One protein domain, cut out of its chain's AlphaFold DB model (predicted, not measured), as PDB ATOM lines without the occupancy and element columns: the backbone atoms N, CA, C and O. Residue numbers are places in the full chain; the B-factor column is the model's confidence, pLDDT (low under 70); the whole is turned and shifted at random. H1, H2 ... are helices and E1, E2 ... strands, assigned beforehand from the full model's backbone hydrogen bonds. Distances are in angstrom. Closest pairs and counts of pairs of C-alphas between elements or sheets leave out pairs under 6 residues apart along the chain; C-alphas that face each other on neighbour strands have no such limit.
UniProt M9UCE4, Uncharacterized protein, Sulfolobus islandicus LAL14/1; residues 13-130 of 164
ATOM      1  N   VAL A  13     138.283 150.709 160.471       80.56
ATOM      2  CA  VAL A  13     137.336 150.043 159.569       80.56
ATOM      3  C   VAL A  13     136.455 149.087 160.363       80.56
ATOM      4  O   VAL A  13     136.962 148.213 161.067       80.56
ATOM      5  N   ILE A  14     135.137 149.235 160.229       80.75
ATOM      6  CA  ILE A  14     134.143 148.309 160.782       80.75
ATOM      7  C   ILE A  14     133.454 147.608 159.620       80.75
ATOM      8  O   ILE A  14     132.755 148.238 158.829       80.75
ATOM      9  N   SER A  15     133.607 146.289 159.545       84.06
ATOM     10  CA  SER A  15     132.910 145.461 158.561       84.06
ATOM     11  C   SER A  15     131.957 144.496 159.262       84.06
ATOM     12  O   SER A  15     132.359 143.727 160.140       84.06
ATOM     13  N   LYS A  16     130.679 144.537 158.883       84.69
ATOM     14  CA  LYS A  16     129.636 143.622 159.362       84.69
ATOM     15  C   LYS A  16     128.919 142.985 158.184       84.69
ATOM     16  O   LYS A  16     128.704 143.623 157.159       84.69
ATOM     17  N   THR A  17     128.500 141.743 158.381       81.38
ATOM     18  CA  THR A  17     127.713 141.000 157.405       81.38
ATOM     19  C   THR A  17     126.461 140.465 158.083       81.38
ATOM     20  O   THR A  17     126.549 139.899 159.174       81.38
ATOM     21  N   PHE A  18     125.307 140.645 157.447       80.12
ATOM     22  CA  PHE A  18     124.010 140.187 157.941       80.12
ATOM     23  C   PHE A  18     123.304 139.359 156.869       80.12
ATOM     24  O   PHE A  18     123.463 139.623 155.681       80.12
ATOM     25  N   MET A  19     122.503 138.379 157.284       78.75
ATOM     26  CA  MET A  19     121.578 137.688 156.385       78.75
ATOM     27  C   MET A  19     120.196 138.330 156.495       78.75
ATOM     28  O   MET A  19     119.688 138.511 157.603       78.75
ATOM     29  N   LEU A  20     119.590 138.658 155.355       74.00
ATOM     30  CA  LEU A  20     118.219 139.154 155.262       74.00
ATOM     31  C   LEU A  20     117.490 138.391 154.150       74.00
ATOM     32  O   LEU A  20     117.611 138.721 152.970       74.00
ATOM     33  N   GLY A  21     116.760 137.337 154.526       73.06
ATOM     34  CA  GLY A  21     116.201 136.384 153.562       73.06
ATOM     35  C   GLY A  21     117.309 135.761 152.707       73.06
ATOM     36  O   GLY A  21     118.318 135.305 153.242       73.06
ATOM     37  N   ASN A  22     117.155 135.821 151.383       73.31
ATOM     38  CA  ASN A  22     118.133 135.301 150.417       73.31
ATOM     39  C   ASN A  22     119.220 136.327 150.056       73.31
ATOM     40  O   ASN A  22     119.891 136.182 149.041       73.31
ATOM     41  N   TYR A  23     119.384 137.391 150.841       72.25
ATOM     42  CA  TYR A  23     120.412 138.401 150.616       72.25
ATOM     43  C   TYR A  23     121.447 138.382 151.737       72.25
ATOM     44  O   TYR A  23     121.110 138.339 152.922       72.25
ATOM     45  N   ILE A  24     122.716 138.481 151.353       79.25
ATOM     46  CA  ILE A  24     123.812 138.827 152.254       79.25
ATOM     47  C   ILE A  24     124.011 140.336 152.164       79.25
ATOM     48  O   ILE A  24     124.274 140.870 151.088       79.25
ATOM     49  N   ILE A  25     123.879 141.023 153.293       81.69
ATOM     50  CA  ILE A  25     124.118 142.458 153.421       81.69
ATOM     51  C   ILE A  25     125.518 142.656 153.980       81.69
ATOM     52  O   ILE A  25     125.807 142.205 155.087       81.69
ATOM     53  N   HIS A  26     126.357 143.378 153.251       82.69
ATOM     54  CA  HIS A  26     127.668 143.819 153.701       82.69
ATOM     55  C   HIS A  26     127.616 145.297 154.069       82.69
ATOM     56  O   HIS A  26     127.282 146.147 153.241       82.69
ATOM     57  N   VAL A  27     127.981 145.599 155.307       87.06
ATOM     58  CA  VAL A  27     128.125 146.960 155.815       87.06
ATOM     59  C   VAL A  27     129.596 147.217 156.060       87.06
ATOM     60  O   VAL A  27     130.239 146.488 156.817       87.06
ATOM     61  N   ASN A  28     130.118 148.261 155.432       86.12
ATOM     62  CA  ASN A  28     131.476 148.725 155.636       86.12
ATOM     63  C   ASN A  28     131.456 150.179 156.099       86.12
ATOM     64  O   ASN A  28     130.851 151.027 155.444       86.12
ATOM     65  N   VAL A  29     132.119 150.456 157.211       87.94
ATOM     66  CA  VAL A  29     132.294 151.797 157.761       87.94
ATOM     67  C   VAL A  29     133.782 152.094 157.759       87.94
ATOM     68  O   VAL A  29     134.547 151.400 158.422       87.94
ATOM     69  N   ASN A  30     134.188 153.102 156.999       84.06
ATOM     70  CA  ASN A  30     135.559 153.589 156.955       84.06
ATOM     71  C   ASN A  30     135.629 154.938 157.668       84.06
ATOM     72  O   ASN A  30     134.996 155.894 157.220       84.06
ATOM     73  N   GLU A  31     136.369 155.007 158.770       82.62
ATOM     74  CA  GLU A  31     136.389 156.171 159.645       82.62
ATOM     75  C   GLU A  31     137.783 156.757 159.821       82.62
ATOM     76  O   GLU A  31     138.744 156.034 160.063       82.62
ATOM     77  N   ASN A  32     137.878 158.084 159.794       73.69
ATOM     78  CA  ASN A  32     139.108 158.816 160.119       73.69
ATOM     79  C   ASN A  32     139.312 158.974 161.639       73.69
ATOM     80  O   ASN A  32     140.382 159.381 162.093       73.69
ATOM     81  N   PHE A  33     138.260 158.704 162.414       73.88
ATOM     82  CA  PHE A  33     138.239 158.702 163.871       73.88
ATOM     83  C   PHE A  33     137.093 157.785 164.330       73.88
ATOM     84  O   PHE A  33     136.013 157.897 163.753       73.88
ATOM     85  N   PRO A  34     137.291 156.915 165.339       75.62
ATOM     86  CA  PRO A  34     136.312 155.900 165.734       75.62
ATOM     87  C   PRO A  34     135.050 156.541 166.327       75.62
ATOM     88  O   PRO A  34     134.985 156.868 167.518       75.62
ATOM     89  N   LEU A  35     134.053 156.755 165.475       82.69
ATOM     90  CA  LEU A  35     132.845 157.518 165.776       82.69
ATOM     91  C   LEU A  35     131.632 156.590 165.830       82.69
ATOM     92  O   LEU A  35     130.821 156.688 166.753       82.69
ATOM     93  N   VAL A  36     131.544 155.643 164.903       85.62
ATOM     94  CA  VAL A  36     130.607 154.526 164.947       85.62
ATOM     95  C   VAL A  36     131.129 153.489 165.941       85.62
ATOM     96  O   VAL A  36     132.190 152.898 165.781       85.62
ATOM     97  N   GLN A  37     130.358 153.253 166.996       86.38
ATOM     98  CA  GLN A  37     130.687 152.302 168.057       86.38
ATOM     99  C   GLN A  37     130.192 150.893 167.737       86.38
ATOM    100  O   GLN A  37     130.857 149.906 168.053       86.38
ATOM    101  N   SER A  38     129.012 150.784 167.126       85.44
ATOM    102  CA  SER A  38     128.442 149.496 166.746       85.44
ATOM    103  C   SER A  38     127.562 149.596 165.508       85.44
ATOM    104  O   SER A  38     127.003 150.646 165.186       85.44
ATOM    105  N   VAL A  39     127.459 148.461 164.819       88.06
ATOM    106  CA  VAL A  39     126.578 148.239 163.674       88.06
ATOM    107  C   VAL A  39     125.821 146.943 163.932       88.06
ATOM    108  O   VAL A  39     126.433 145.889 164.132       88.06
ATOM    109  N   GLU A  40     124.497 147.031 163.949       87.69
ATOM    110  CA  GLU A  40     123.586 145.961 164.348       87.69
ATOM    111  C   GLU A  40     122.422 145.835 163.366       87.69
ATOM    112  O   GLU A  40     121.944 146.821 162.808       87.69
ATOM    113  N   ASN A  41     121.923 144.614 163.197       79.94
ATOM    114  CA  ASN A  41     120.701 144.375 162.444       79.94
ATOM    115  C   ASN A  41     119.472 144.679 163.316       79.94
ATOM    116  O   ASN A  41     119.432 144.275 164.479       79.94
ATOM    117  N   SER A  42     118.466 145.357 162.768       79.50
ATOM    118  CA  SER A  42     117.210 145.701 163.453       79.50
ATOM    119  C   SER A  42     115.997 145.232 162.644       79.50
ATOM    120  O   SER A  42     116.109 144.855 161.484       79.50
ATOM    121  N   THR A  43     114.801 145.263 163.227       76.69
ATOM    122  CA  THR A  43     113.558 144.880 162.534       76.69
ATOM    123  C   THR A  43     113.242 145.774 161.336       76.69
ATOM    124  O   THR A  43     112.673 145.313 160.353       76.69
ATOM    125  N   ILE A  44     113.636 147.046 161.402       75.00
ATOM    126  CA  ILE A  44     113.292 148.073 160.410       75.00
ATOM    127  C   ILE A  44     114.481 148.543 159.557       75.00
ATOM    128  O   ILE A  44     114.302 149.387 158.682       75.00
ATOM    129  N   GLY A  45     115.691 148.023 159.792       82.31
ATOM    130  CA  GLY A  45     116.890 148.449 159.069       82.31
ATOM    131  C   GLY A  45     118.205 148.060 159.743       82.31
ATOM    132  O   GLY A  45     118.226 147.272 160.686       82.31
ATOM    133  N   ILE A  46     119.305 148.659 159.288       86.62
ATOM    134  CA  ILE A  46     120.618 148.557 159.936       86.62
ATOM    135  C   ILE A  46     120.770 149.706 160.929       86.62
ATOM    136  O   ILE A  46     120.662 150.875 160.556       86.62
ATOM    137  N   LYS A  47     121.021 149.377 162.193       89.81
ATOM    138  CA  LYS A  47     121.223 150.335 163.277       89.81
ATOM    139  C   LYS A  47     122.714 150.604 163.475       89.81
ATOM    140  O   LYS A  47     123.497 149.670 163.625       89.81
ATOM    141  N   PHE A  48     123.079 151.874 163.545       91.81
ATOM    142  CA  PHE A  48     124.412 152.364 163.871       91.81
ATOM    143  C   PHE A  48     124.339 153.130 165.187       91.81
ATOM    144  O   PHE A  48     123.461 153.978 165.357       91.81
ATOM    145  N   VAL A  49     125.262 152.852 166.102       90.00
ATOM    146  CA  VAL A  49     125.445 153.644 167.324       90.00
ATOM    147  C   VAL A  49     126.633 154.566 167.115       90.00
ATOM    148  O   VAL A  49     127.735 154.104 166.827       90.00
ATOM    149  N   VAL A  50     126.405 155.865 167.249       89.38
ATOM    150  CA  VAL A  50     127.364 156.931 166.965       89.38
ATOM    151  C   VAL A  50     127.689 157.682 168.251       89.38
ATOM    152  O   VAL A  50     126.791 158.097 168.976       89.38
ATOM    153  N   SER A  51     128.974 157.875 168.541       86.19
ATOM    154  CA  SER A  51     129.469 158.467 169.792       86.19
ATOM    155  C   SER A  51     129.252 159.978 169.920       86.19
ATOM    156  O   SER A  51     129.450 160.541 170.996       86.19
ATOM    157  N   VAL A  52     128.851 160.647 168.838       82.94
ATOM    158  CA  VAL A  52     128.627 162.095 168.792       82.94
ATOM    159  C   VAL A  52     127.171 162.428 168.492       82.94
ATOM    160  O   VAL A  52     126.416 161.605 167.981       82.94
ATOM    161  N   LYS A  53     126.804 163.678 168.768       84.69
ATOM    162  CA  LYS A  53     125.513 164.274 168.401       84.69
ATOM    163  C   LYS A  53     125.730 165.382 167.382       84.69
ATOM    164  O   LYS A  53     126.864 165.785 167.163       84.69
ATOM    165  N   ASN A  54     124.649 165.931 166.833       83.88
ATOM    166  CA  ASN A  54     124.692 167.109 165.953       83.88
ATOM    167  C   ASN A  54     125.620 166.925 164.739       83.88
ATOM    168  O   ASN A  54     126.278 167.864 164.295       83.88
ATOM    169  N   PHE A  55     125.700 165.701 164.227       89.50
ATOM    170  CA  PHE A  55     126.300 165.428 162.932       89.50
ATOM    171  C   PHE A  55     125.250 165.615 161.836       89.50
ATOM    172  O   PHE A  55     124.046 165.616 162.095       89.50
ATOM    173  N   THR A  56     125.721 165.740 160.608       90.56
ATOM    174  CA  THR A  56     124.903 165.729 159.401       90.56
ATOM    175  C   THR A  56     125.239 164.497 158.579       90.56
ATOM    176  O   THR A  56     126.382 164.029 158.599       90.56
ATOM    177  N   VAL A  57     124.266 163.977 157.835       91.38
ATOM    178  CA  VAL A  57     124.509 162.896 156.880       91.38
ATOM    179  C   VAL A  57     124.563 163.435 155.455       91.38
ATOM    180  O   VAL A  57     123.716 164.218 155.028       91.38
ATOM    181  N   GLU A  58     125.566 162.988 154.703       89.00
ATOM    182  CA  GLU A  58     125.714 163.294 153.284       89.00
ATOM    183  C   GLU A  58     125.601 162.042 152.408       89.00
ATOM    184  O   GLU A  58     126.173 161.012 152.754       89.00
ATOM    185  N   PRO A  59     124.920 162.107 151.250       87.19
ATOM    186  CA  PRO A  59     124.148 163.247 150.757       87.19
ATOM    187  C   PRO A  59     122.895 163.517 151.609       87.19
ATOM    188  O   PRO A  59     122.270 162.589 152.120       87.19
ATOM    189  N   GLN A  60     122.476 164.785 151.703       83.31
ATOM    190  CA  GLN A  60     121.291 165.196 152.484       83.31
ATOM    191  C   GLN A  60     119.983 164.524 152.027       83.31
ATOM    192  O   GLN A  60     118.991 164.500 152.753       83.31
ATOM    193  N   THR A  61     119.955 163.981 150.808       78.50
ATOM    194  CA  THR A  61     118.834 163.175 150.311       78.50
ATOM    195  C   THR A  61     118.667 161.874 151.089       78.50
ATOM    196  O   THR A  61     117.540 161.408 151.221       78.50
ATOM    197  N   ILE A  62     119.757 161.305 151.615       80.00
ATOM    198  CA  ILE A  62     119.723 160.117 152.471       80.00
ATOM    199  C   ILE A  62     119.376 160.510 153.902       80.00
ATOM    200  O   ILE A  62     118.546 159.836 154.493       80.00
ATOM    201  N   ASP A  63     119.927 161.611 154.425       78.38
ATOM    202  CA  ASP A  63     119.684 162.092 155.798       78.38
ATOM    203  C   ASP A  63     118.192 162.102 156.175       78.38
ATOM    204  O   ASP A  63     117.794 161.540 157.190       78.38
ATOM    205  N   LYS A  64     117.341 162.622 155.281       75.94
ATOM    206  CA  LYS A  64     115.879 162.696 155.475       75.94
ATOM    207  C   LYS A  64     115.166 161.342 155.518       75.94
ATOM    208  O   LYS A  64     114.012 161.277 155.931       75.94
ATOM    209  N   LEU A  65     115.812 160.288 155.032       78.31
ATOM    210  CA  LEU A  65     115.275 158.929 154.968       78.31
ATOM    211  C   LEU A  65     115.772 158.068 156.138       78.31
ATOM    212  O   LEU A  65     115.274 156.959 156.340       78.31
ATOM    213  N   LEU A  66     116.745 158.567 156.905       85.94
ATOM    214  CA  LEU A  66     117.275 157.903 158.086       85.94
ATOM    215  C   LEU A  66     116.437 158.258 159.311       85.94
ATOM    216  O   LEU A  66     116.056 159.408 159.521       85.94
ATOM    217  N   ALA A  67     116.200 157.270 160.170       86.50
ATOM    218  CA  ALA A  67     115.663 157.546 161.495       86.50
ATOM    219  C   ALA A  67     116.834 157.798 162.452       86.50
ATOM    220  O   ALA A  67     117.548 156.867 162.827       86.50
ATOM    221  N   ILE A  68     117.034 159.065 162.822       88.94
ATOM    222  CA  ILE A  68     118.095 159.499 163.737       88.94
ATOM    223  C   ILE A  68     117.484 159.816 165.101       88.94
ATOM    224  O   ILE A  68     116.612 160.677 165.224       88.94
ATOM    225  N   LYS A  69     117.960 159.136 166.144       86.94
ATOM    226  CA  LYS A  69     117.539 159.358 167.528       86.94
ATOM    227  C   LYS A  69     118.731 159.768 168.377       86.94
ATOM    228  O   LYS A  69     119.673 159.006 168.560       86.94
ATOM    229  N   ASN A  70     118.668 160.964 168.949       87.06
ATOM    230  CA  ASN A  70     119.707 161.457 169.848       87.06
ATOM    231  C   ASN A  70     119.407 161.016 171.287       87.06
ATOM    232  O   ASN A  70     118.344 161.318 171.827       87.06
ATOM    233  N   SER A  71     120.350 160.307 171.904       81.62
ATOM    234  CA  SER A  71     120.331 159.929 173.320       81.62
ATOM    235  C   SER A  71     121.204 160.888 174.145       81.62
ATOM    236  O   SER A  71     121.683 161.914 173.653       81.62
ATOM    237  N   THR A  72     121.424 160.584 175.425       77.06
ATOM    238  CA  THR A  72     122.223 161.417 176.340       77.06
ATOM    239  C   THR A  72     123.703 161.443 175.964       77.06
ATOM    240  O   THR A  72     124.311 162.505 176.041       77.06
ATOM    241  N   ASN A  73     124.264 160.330 175.481       81.38
ATOM    242  CA  ASN A  73     125.708 160.202 175.220       81.38
ATOM    243  C   ASN A  73     126.053 159.709 173.810       81.38
ATOM    244  O   ASN A  73     127.221 159.662 173.453       81.38
ATOM    245  N   PHE A  74     125.053 159.319 173.027       86.25
ATOM    246  CA  PHE A  74     125.228 158.762 171.692       86.25
ATOM    247  C   PHE A  74     124.014 159.104 170.837       86.25
ATOM    248  O   PHE A  74     122.976 159.531 171.355       86.25
ATOM    249  N   SER A  75     124.134 158.872 169.543       86.50
ATOM    250  CA  SER A  75     123.039 158.938 168.593       86.50
ATOM    251  C   SER A  75     122.869 157.589 167.915       86.50
ATOM    252  O   SER A  75     123.837 156.888 167.634       86.50
ATOM    253  N   GLU A  76     121.627 157.216 167.660       89.12
ATOM    254  CA  GLU A  76     121.275 156.019 166.909       89.12
ATOM    255  C   GLU A  76     120.847 156.445 165.512       89.12
ATOM    256  O   GLU A  76     119.999 157.325 165.369       89.12
ATOM    257  N   ILE A  77     121.415 155.815 164.491       92.00
ATOM    258  CA  ILE A  77     120.979 155.960 163.104       92.00
ATOM    259  C   ILE A  77     120.393 154.626 162.683       92.00
ATOM    260  O   ILE A  77     121.067 153.603 162.766       92.00
ATOM    261  N   ILE A  78     119.161 154.624 162.200       89.38
ATOM    262  CA  ILE A  78     118.563 153.455 161.571       89.38
ATOM    263  C   ILE A  78     118.467 153.735 160.078       89.38
ATOM    264  O   ILE A  78     117.759 154.652 159.658       89.38
ATOM    265  N   VAL A  79     119.183 152.929 159.294       88.12
ATOM    266  CA  VAL A  79     119.145 152.931 157.832       88.12
ATOM    267  C   VAL A  79     118.120 151.899 157.375       88.12
ATOM    268  O   VAL A  79     118.370 150.700 157.532       88.12
ATOM    269  N   PRO A  80     116.973 152.318 156.819       82.81
ATOM    270  CA  PRO A  80     115.962 151.387 156.348       82.81
ATOM    271  C   PRO A  80     116.492 150.443 155.269       82.81
ATOM    272  O   PRO A  80     117.310 150.830 154.436       82.81
ATOM    273  N   TYR A  81     115.975 149.216 155.222       79.06
ATOM    274  CA  TYR A  81     116.455 148.215 154.264       79.06
ATOM    275  C   TYR A  81     116.232 148.593 152.789       79.06
ATOM    276  O   TYR A  81     116.982 148.156 151.923       79.06
ATOM    277  N   TYR A  82     115.260 149.454 152.479       76.25
ATOM    278  CA  TYR A  82     115.080 149.962 151.113       76.25
ATOM    279  C   TYR A  82     116.204 150.923 150.666       76.25
ATOM    280  O   TYR A  82     116.283 151.261 149.487       76.25
ATOM    281  N   LEU A  83     117.074 151.360 151.587       78.44
ATOM    282  CA  LEU A  83     118.282 152.146 151.304       78.44
ATOM    283  C   LEU A  83     119.554 151.292 151.219       78.44
ATOM    284  O   LEU A  83     120.652 151.843 151.139       78.44
ATOM    285  N   ILE A  84     119.445 149.961 151.224       79.62
ATOM    286  CA  ILE A  84     120.576 149.085 150.884       79.62
ATOM    287  C   ILE A  84     121.071 149.428 149.464       79.62
ATOM    288  O   ILE A  84     120.291 149.840 148.605       79.62
ATOM    289  N   ASN A  85     122.371 149.256 149.206       78.38
ATOM    290  CA  ASN A  85     123.078 149.685 147.988       78.38
ATOM    291  C   ASN A  85     123.234 151.205 147.864       78.38
ATOM    292  O   ASN A  85     123.423 151.740 146.768       78.38
ATOM    293  N   LYS A  86     123.172 151.910 148.995       81.38
ATOM    294  CA  LYS A  86     123.525 153.323 149.097       81.38
ATOM    295  C   LYS A  86     124.762 153.498 149.968       81.38
ATOM    296  O   LYS A  86     125.041 152.716 150.878       81.38
ATOM    297  N   THR A  87     125.467 154.580 149.678       88.88
ATOM    298  CA  THR A  87     126.599 155.061 150.457       88.88
ATOM    299  C   THR A  87     126.226 156.408 151.043       88.88
ATOM    300  O   THR A  87     125.627 157.239 150.356       88.88
ATOM    301  N   PHE A  88     126.578 156.621 152.303       92.31
ATOM    302  CA  PHE A  88     126.430 157.908 152.962       92.31
ATOM    303  C   PHE A  88     127.602 158.159 153.901       92.31
ATOM    304  O   PHE A  88     128.318 157.239 154.285       92.31
ATOM    305  N   SER A  89     127.814 159.413 154.262       91.38
ATOM    306  CA  SER A  89     128.881 159.827 155.158       91.38
ATOM    307  C   SER A  89     128.332 160.595 156.345       91.38
ATOM    308  O   SER A  89     127.389 161.368 156.205       91.38
ATOM    309  N   ILE A  90     128.948 160.398 157.505       91.00
ATOM    310  CA  ILE A  90     128.711 161.205 158.696       91.00
ATOM    311  C   ILE A  90     129.712 162.356 158.682       91.00
ATOM    312  O   ILE A  90     130.932 162.149 158.721       91.00
ATOM    313  N   VAL A  91     129.174 163.569 158.636       88.88
ATOM    314  CA  VAL A  91     129.919 164.820 158.725       88.88
ATOM    315  C   VAL A  91     129.660 165.422 160.097       88.88
ATOM    316  O   VAL A  91     128.521 165.636 160.498       88.88
ATOM    317  N   TYR A  92     130.720 165.700 160.838       85.12
ATOM    318  CA  TYR A  92     130.641 166.317 162.160       85.12
ATOM    319  C   TYR A  92     131.588 167.512 162.172       85.12
ATOM    320  O   TYR A  92     132.658 167.444 161.580       85.12
ATOM    321  N   ASN A  93     131.193 168.649 162.747       84.88
ATOM    322  CA  ASN A  93     132.014 169.872 162.761       84.88
ATOM    323  C   ASN A  93     132.644 170.252 161.394       84.88
ATOM    324  O   ASN A  93     133.770 170.742 161.336       84.88
ATOM    325  N   GLY A  94     131.944 169.988 160.283       78.19
ATOM    326  CA  GLY A  94     132.410 170.298 158.925       78.19
ATOM    327  C   GLY A  94     133.501 169.377 158.356       78.19
ATOM    328  O   GLY A  94     134.062 169.701 157.314       78.19
ATOM    329  N   SER A  95     133.816 168.250 159.002       81.31
ATOM    330  CA  SER A  95     134.770 167.249 158.491       81.31
ATOM    331  C   SER A  95     134.099 165.894 158.254       81.31
ATOM    332  O   SER A  95     133.165 165.530 158.964       81.31
ATOM    333  N   TYR A  96     134.587 165.129 157.272       79.19
ATOM    334  CA  TYR A  96     134.132 163.761 157.008       79.19
ATOM    335  C   TYR A  96     134.753 162.788 158.009       79.19
ATOM    336  O   TYR A  96     135.976 162.608 158.037       79.19
ATOM    337  N   TYR A  97     133.907 162.150 158.815       83.06
ATOM    338  CA  TYR A  97     134.355 161.256 159.882       83.06
ATOM    339  C   TYR A  97     134.194 159.793 159.535       83.06
ATOM    340  O   TYR A  97     135.127 159.033 159.769       83.06
ATOM    341  N   ALA A  98     133.048 159.420 158.972       87.62
ATOM    342  CA  ALA A  98     132.732 158.041 158.641       87.62
ATOM    343  C   ALA A  98     132.098 157.976 157.257       87.62
ATOM    344  O   ALA A  98     131.127 158.681 157.002       87.62
ATOM    345  N   ASN A  99     132.623 157.122 156.386       89.94
ATOM    346  CA  ASN A  99     132.007 156.756 155.120       89.94
ATOM    347  C   ASN A  99     131.399 155.357 155.259       89.94
ATOM    348  O   ASN A  99     132.113 154.383 155.506       89.94
ATOM    349  N   ILE A 100     130.082 155.269 155.115       91.69
ATOM    350  CA  ILE A 100     129.282 154.070 155.329       91.69
ATOM    351  C   ILE A 100     128.774 153.583 153.980       91.69
ATOM    352  O   ILE A 100     128.009 154.260 153.297       91.69
ATOM    353  N   THR A 101     129.177 152.374 153.611       89.19
ATOM    354  CA  THR A 101     128.700 151.680 152.416       89.19
ATOM    355  C   THR A 101     127.915 150.450 152.833       89.19
ATOM    356  O   THR A 101     128.431 149.589 153.546       89.19
ATOM    357  N   ILE A 102     126.669 150.363 152.376       87.50
ATOM    358  CA  ILE A 102     125.803 149.205 152.599       87.50
ATOM    359  C   ILE A 102     125.528 148.592 151.238       87.50
ATOM    360  O   ILE A 102     124.954 149.249 150.374       87.50
ATOM    361  N   SER A 103     125.921 147.341 151.045       82.94
ATOM    362  CA  SER A 103     125.700 146.600 149.801       82.94
ATOM    363  C   SER A 103     124.991 145.285 150.078       82.94
ATOM    364  O   SER A 103     125.092 144.748 151.181       82.94
ATOM    365  N   SER A 104     124.268 144.765 149.094       78.94
ATOM    366  CA  SER A 104     123.700 143.425 149.148       78.94
ATOM    367  C   SER A 104     124.124 142.572 147.969       78.94
ATOM    368  O   SER A 104     124.276 143.047 146.844       78.94
ATOM    369  N   VAL A 105     124.269 141.280 148.241       75.56
ATOM    370  CA  VAL A 105     124.447 140.236 147.238       75.56
ATOM    371  C   VAL A 105     123.327 139.225 147.432       75.56
ATOM    372  O   VAL A 105     123.103 138.749 148.545       75.56
ATOM    373  N   GLN A 106     122.604 138.914 146.359       75.69
ATOM    374  CA  GLN A 106     121.629 137.832 146.379       75.69
ATOM    375  C   GLN A 106     122.383 136.502 146.433       75.69
ATOM    376  O   GLN A 106     123.226 136.216 145.582       75.69
ATOM    377  N   VAL A 107     122.079 135.691 147.436       65.81
ATOM    378  CA  VAL A 107     122.510 134.301 147.490       65.81
ATOM    379  C   VAL A 107     121.627 133.560 146.502       65.81
ATOM    380  O   VAL A 107     120.440 133.345 146.742       65.81
ATOM    381  N   ASN A 108     122.194 133.266 145.335       57.50
ATOM    382  CA  ASN A 108     121.562 132.392 144.363       57.50
ATOM    383  C   ASN A 108     121.525 130.992 144.981       57.50
ATOM    384  O   ASN A 108     122.478 130.224 144.851       57.50
ATOM    385  N   ASP A 109     120.416 130.649 145.630       50.44
ATOM    386  CA  ASP A 109     119.977 129.266 145.591       50.44
ATOM    387  C   ASP A 109     119.728 128.986 144.113       50.44
ATOM    388  O   ASP A 109     118.903 129.632 143.466       50.44
ATOM    389  N   SER A 110     120.561 128.123 143.541       47.06
ATOM    390  CA  SER A 110     120.479 127.658 142.164       47.06
ATOM    391  C   SER A 110     119.068 127.146 141.866       47.06
ATOM    392  O   SER A 110     118.778 125.981 142.120       47.06
ATOM    393  N   ASN A 111     118.193 128.042 141.409       43.09
ATOM    394  CA  ASN A 111     117.098 127.875 140.457       43.09
ATOM    395  C   ASN A 111     116.098 129.028 140.626       43.09
ATOM    396  O   ASN A 111     115.398 129.108 141.626       43.09
ATOM    397  N   ASN A 112     115.993 129.856 139.583       48.69
ATOM    398  CA  ASN A 112     114.879 130.766 139.300       48.69
ATOM    399  C   ASN A 112     114.429 131.710 140.429       48.69
ATOM    400  O   ASN A 112     113.539 131.370 141.197       48.69
ATOM    401  N   PHE A 113     114.867 132.971 140.382       42.59
ATOM    402  CA  PHE A 113     113.952 134.081 140.068       42.59
ATOM    403  C   PHE A 113     114.733 135.396 139.957       42.59
ATOM    404  O   PHE A 113     115.296 135.894 140.932       42.59
ATOM    405  N   GLY A 114     114.731 135.981 138.758       47.34
ATOM    406  CA  GLY A 114     115.038 137.394 138.586       47.34
ATOM    407  C   GLY A 114     113.963 138.218 139.289       47.34
ATOM    408  O   GLY A 114     112.780 138.092 138.987       47.34
ATOM    409  N   GLY A 115     114.369 139.045 140.244       40.34
ATOM    410  CA  GLY A 115     113.453 139.899 140.985       40.34
ATOM    411  C   GLY A 115     114.214 141.035 141.638       40.34
ATOM    412  O   GLY A 115     114.775 140.868 142.713       40.34
ATOM    413  N   ASN A 116     114.231 142.180 140.953       41.31
ATOM    414  CA  ASN A 116     114.646 143.480 141.474       41.31
ATOM    415  C   ASN A 116     114.194 143.677 142.935       41.31
ATOM    416  O   ASN A 116     113.077 143.314 143.298       41.31
ATOM    417  N   LEU A 117     115.032 144.344 143.735       48.03
ATOM    418  CA  LEU A 117     114.830 144.731 145.147       48.03
ATOM    419  C   LEU A 117     113.616 145.663 145.406       48.03
ATOM    420  O   LEU A 117     113.573 146.373 146.407       48.03
ATOM    421  N   THR A 118     112.607 145.695 144.538       39.75
ATOM    422  CA  THR A 118     111.454 146.600 144.635       39.75
ATOM    423  C   THR A 118     110.409 146.203 145.684       39.75
ATOM    424  O   THR A 118     109.485 146.975 145.893       39.75
ATOM    425  N   ASN A 119     110.560 145.080 146.397       36.62
ATOM    426  CA  ASN A 119     109.632 144.651 147.457       36.62
ATOM    427  C   ASN A 119     110.360 144.264 148.762       36.62
ATOM    428  O   ASN A 119     110.273 143.131 149.224       36.62
ATOM    429  N   VAL A 120     111.066 145.213 149.391       43.78
ATOM    430  CA  VAL A 120     111.594 145.062 150.774       43.78
ATOM    431  C   VAL A 120     110.572 145.548 151.819       43.78
ATOM    432  O   VAL A 120     110.913 145.942 152.930       43.78
ATOM    433  N   SER A 121     109.283 145.546 151.485       37.59
ATOM    434  CA  SER A 121     108.216 145.649 152.477       37.59
ATOM    435  C   SER A 121     107.851 144.228 152.909       37.59
ATOM    436  O   SER A 121     107.263 143.504 152.112       37.59
ATOM    437  N   PHE A 122     108.181 143.853 154.150       40.28
ATOM    438  CA  PHE A 122     107.858 142.571 154.811       40.28
ATOM    439  C   PHE A 122     108.811 141.382 154.593       40.28
ATOM    440  O   PHE A 122     108.364 140.265 154.349       40.28
ATOM    441  N   ILE A 123     110.122 141.564 154.786       42.84
ATOM    442  CA  ILE A 123     110.998 140.409 155.057       42.84
ATOM    443  C   ILE A 123     111.021 140.178 156.572       42.84
ATOM    444  O   ILE A 123     111.432 141.052 157.335       42.84
ATOM    445  N   SER A 124     110.550 139.009 157.009       32.25
ATOM    446  CA  SER A 124     110.625 138.564 158.399       32.25
ATOM    447  C   SER A 124     112.088 138.493 158.836       32.25
ATOM    448  O   SER A 124     112.897 137.746 158.287       32.25
ATOM    449  N   THR A 125     112.457 139.294 159.833       36.81
ATOM    450  CA  THR A 125     113.798 139.252 160.407       36.81
ATOM    451  C   THR A 125     113.962 137.970 161.215       36.81
ATOM    452  O   THR A 125     113.524 137.899 162.363       36.81
ATOM    453  N   SER A 126     114.617 136.955 160.653       33.84
ATOM    454  CA  SER A 126     115.197 135.887 161.465       33.84
ATOM    455  C   SER A 126     116.448 136.447 162.141       33.84
ATOM    456  O   SER A 126     117.521 136.517 161.539       33.84
ATOM    457  N   SER A 127     116.321 136.893 163.391       34.28
ATOM    458  CA  SER A 127     117.482 137.173 164.234       34.28
ATOM    459  C   SER A 127     118.173 135.845 164.545       34.28
ATOM    460  O   SER A 127     117.825 135.178 165.517       34.28
ATOM    461  N   SER A 128     119.123 135.427 163.709       32.94
ATOM    462  CA  SER A 128     120.048 134.368 164.100       32.94
ATOM    463  C   SER A 128     121.053 134.976 165.082       32.94
ATOM    464  O   SER A 128     121.761 135.919 164.707       32.94
ATOM    465  N   PRO A 129     121.115 134.514 166.343       32.09
ATOM    466  CA  PRO A 129     122.071 135.015 167.310       32.09
ATOM    467  C   PRO A 129     123.419 134.355 167.021       32.09
ATOM    468  O   PRO A 129     123.864 133.464 167.739       32.09
ATOM    469  N   LEU A 130     124.108 134.799 165.970       30.70
ATOM    470  CA  LEU A 130     125.551 134.601 165.896       30.70
ATOM    471  C   LEU A 130     126.183 135.608 166.854       30.70
ATOM    472  O   LEU A 130     126.578 136.715 166.490       30.70
TER     473      LEU A 130
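AT A GLANCE: This is residues 13 to 130 of the 164 residues of an uncharacterized protein of Sulfolobus islandicus LAL14/1 (UniProt M9UCE4). Two antiparallel sheets stand face to face as a sandwich, with their strands running nearly along one line: a twisted, curled sheet of five strands, E1 E2 E9 E8 E5, and a smaller, less twisted sheet of four, E3 E4 E7 E6. The one short helix, H1, sits beside the five-stranded sheet near its edge strand E5, and a long tail with no named element follows E9, its residues 110 to 116 sticking out and adding to the length. The printed part has 118 residues, with one named helix and nine named strands in the order E1 E2 E3 E4 E5 H1 E6 E7 E8 E9; the class is mostly strand. It is compact, with a radius of gyration of the C-alphas of 14.8 A, and elongated in outline, spanning 50 by 29 by 24 A.

IN THESE COORDINATES: In the larger sheet, E1 is residues 13 to 20, 22.4 A long, from C-alpha 13 at (137.336, 150.043, 159.569). E2 is residues 23 to 31, 25.5 A; E9, the longest strand, is residues 95 to 106, 34.4 A, and ends with C-alpha 106 at (121.629, 137.832, 146.379). E8 is residues 87 to 92, 16.7 A, and E5 residues 56 to 58. In the smaller sheet, E3 is residues 36 to 41, 14.4 A, E4 residues 45 to 50, 15.6 A, E7 residues 75 to 80, 16.0 A, and E6 residues 67 to 70. H1 is residues 60 to 63.

HOW THE PARTS SIT: E1 and E2 form a hairpin, with N 16 and O 27 at 2.9 A. E2 is antiparallel to E9, with N 26 and O 103 at 2.8 A. E9 and E8 form a hairpin, with N 88 and O 100 at 2.9 A, and E8 pairs with E5 through N 91 and O 56, 2.8 A. The two sheets' best planes are 15 degrees apart and their facing parts 9.3 A centre to centre; the closest C-alphas of E1 and E3 are those of Phe 18 and Asn 41, 7.0 A. E3 and E4 form a hairpin, with N 40 and O 47 at 2.8 A. E4 and E7 have N 48 and O 77 at 2.8 A, and the hairpin E6 and E7 has N 69 and O 76 at 2.8 A. H1 stands at the larger sheet's level, its height 0.4 A over a local plane of only just enough C-alphas, 6; its closest C-alpha to E5 is Asp 63, 5.0 A from that of Val 57. H1 is too short for an O i to N i+4 pair, and its 1 pair of O i to N i+3 is within hydrogen-bond range.

THE WHOLE: The C-alphas of Asn 93 and Asn 111, 49.8 A apart, are the two farthest apart. The printed part has no cut and no long link. Residues 107 to 130 have pLDDT under 70; the mean of the printed part is 75.0.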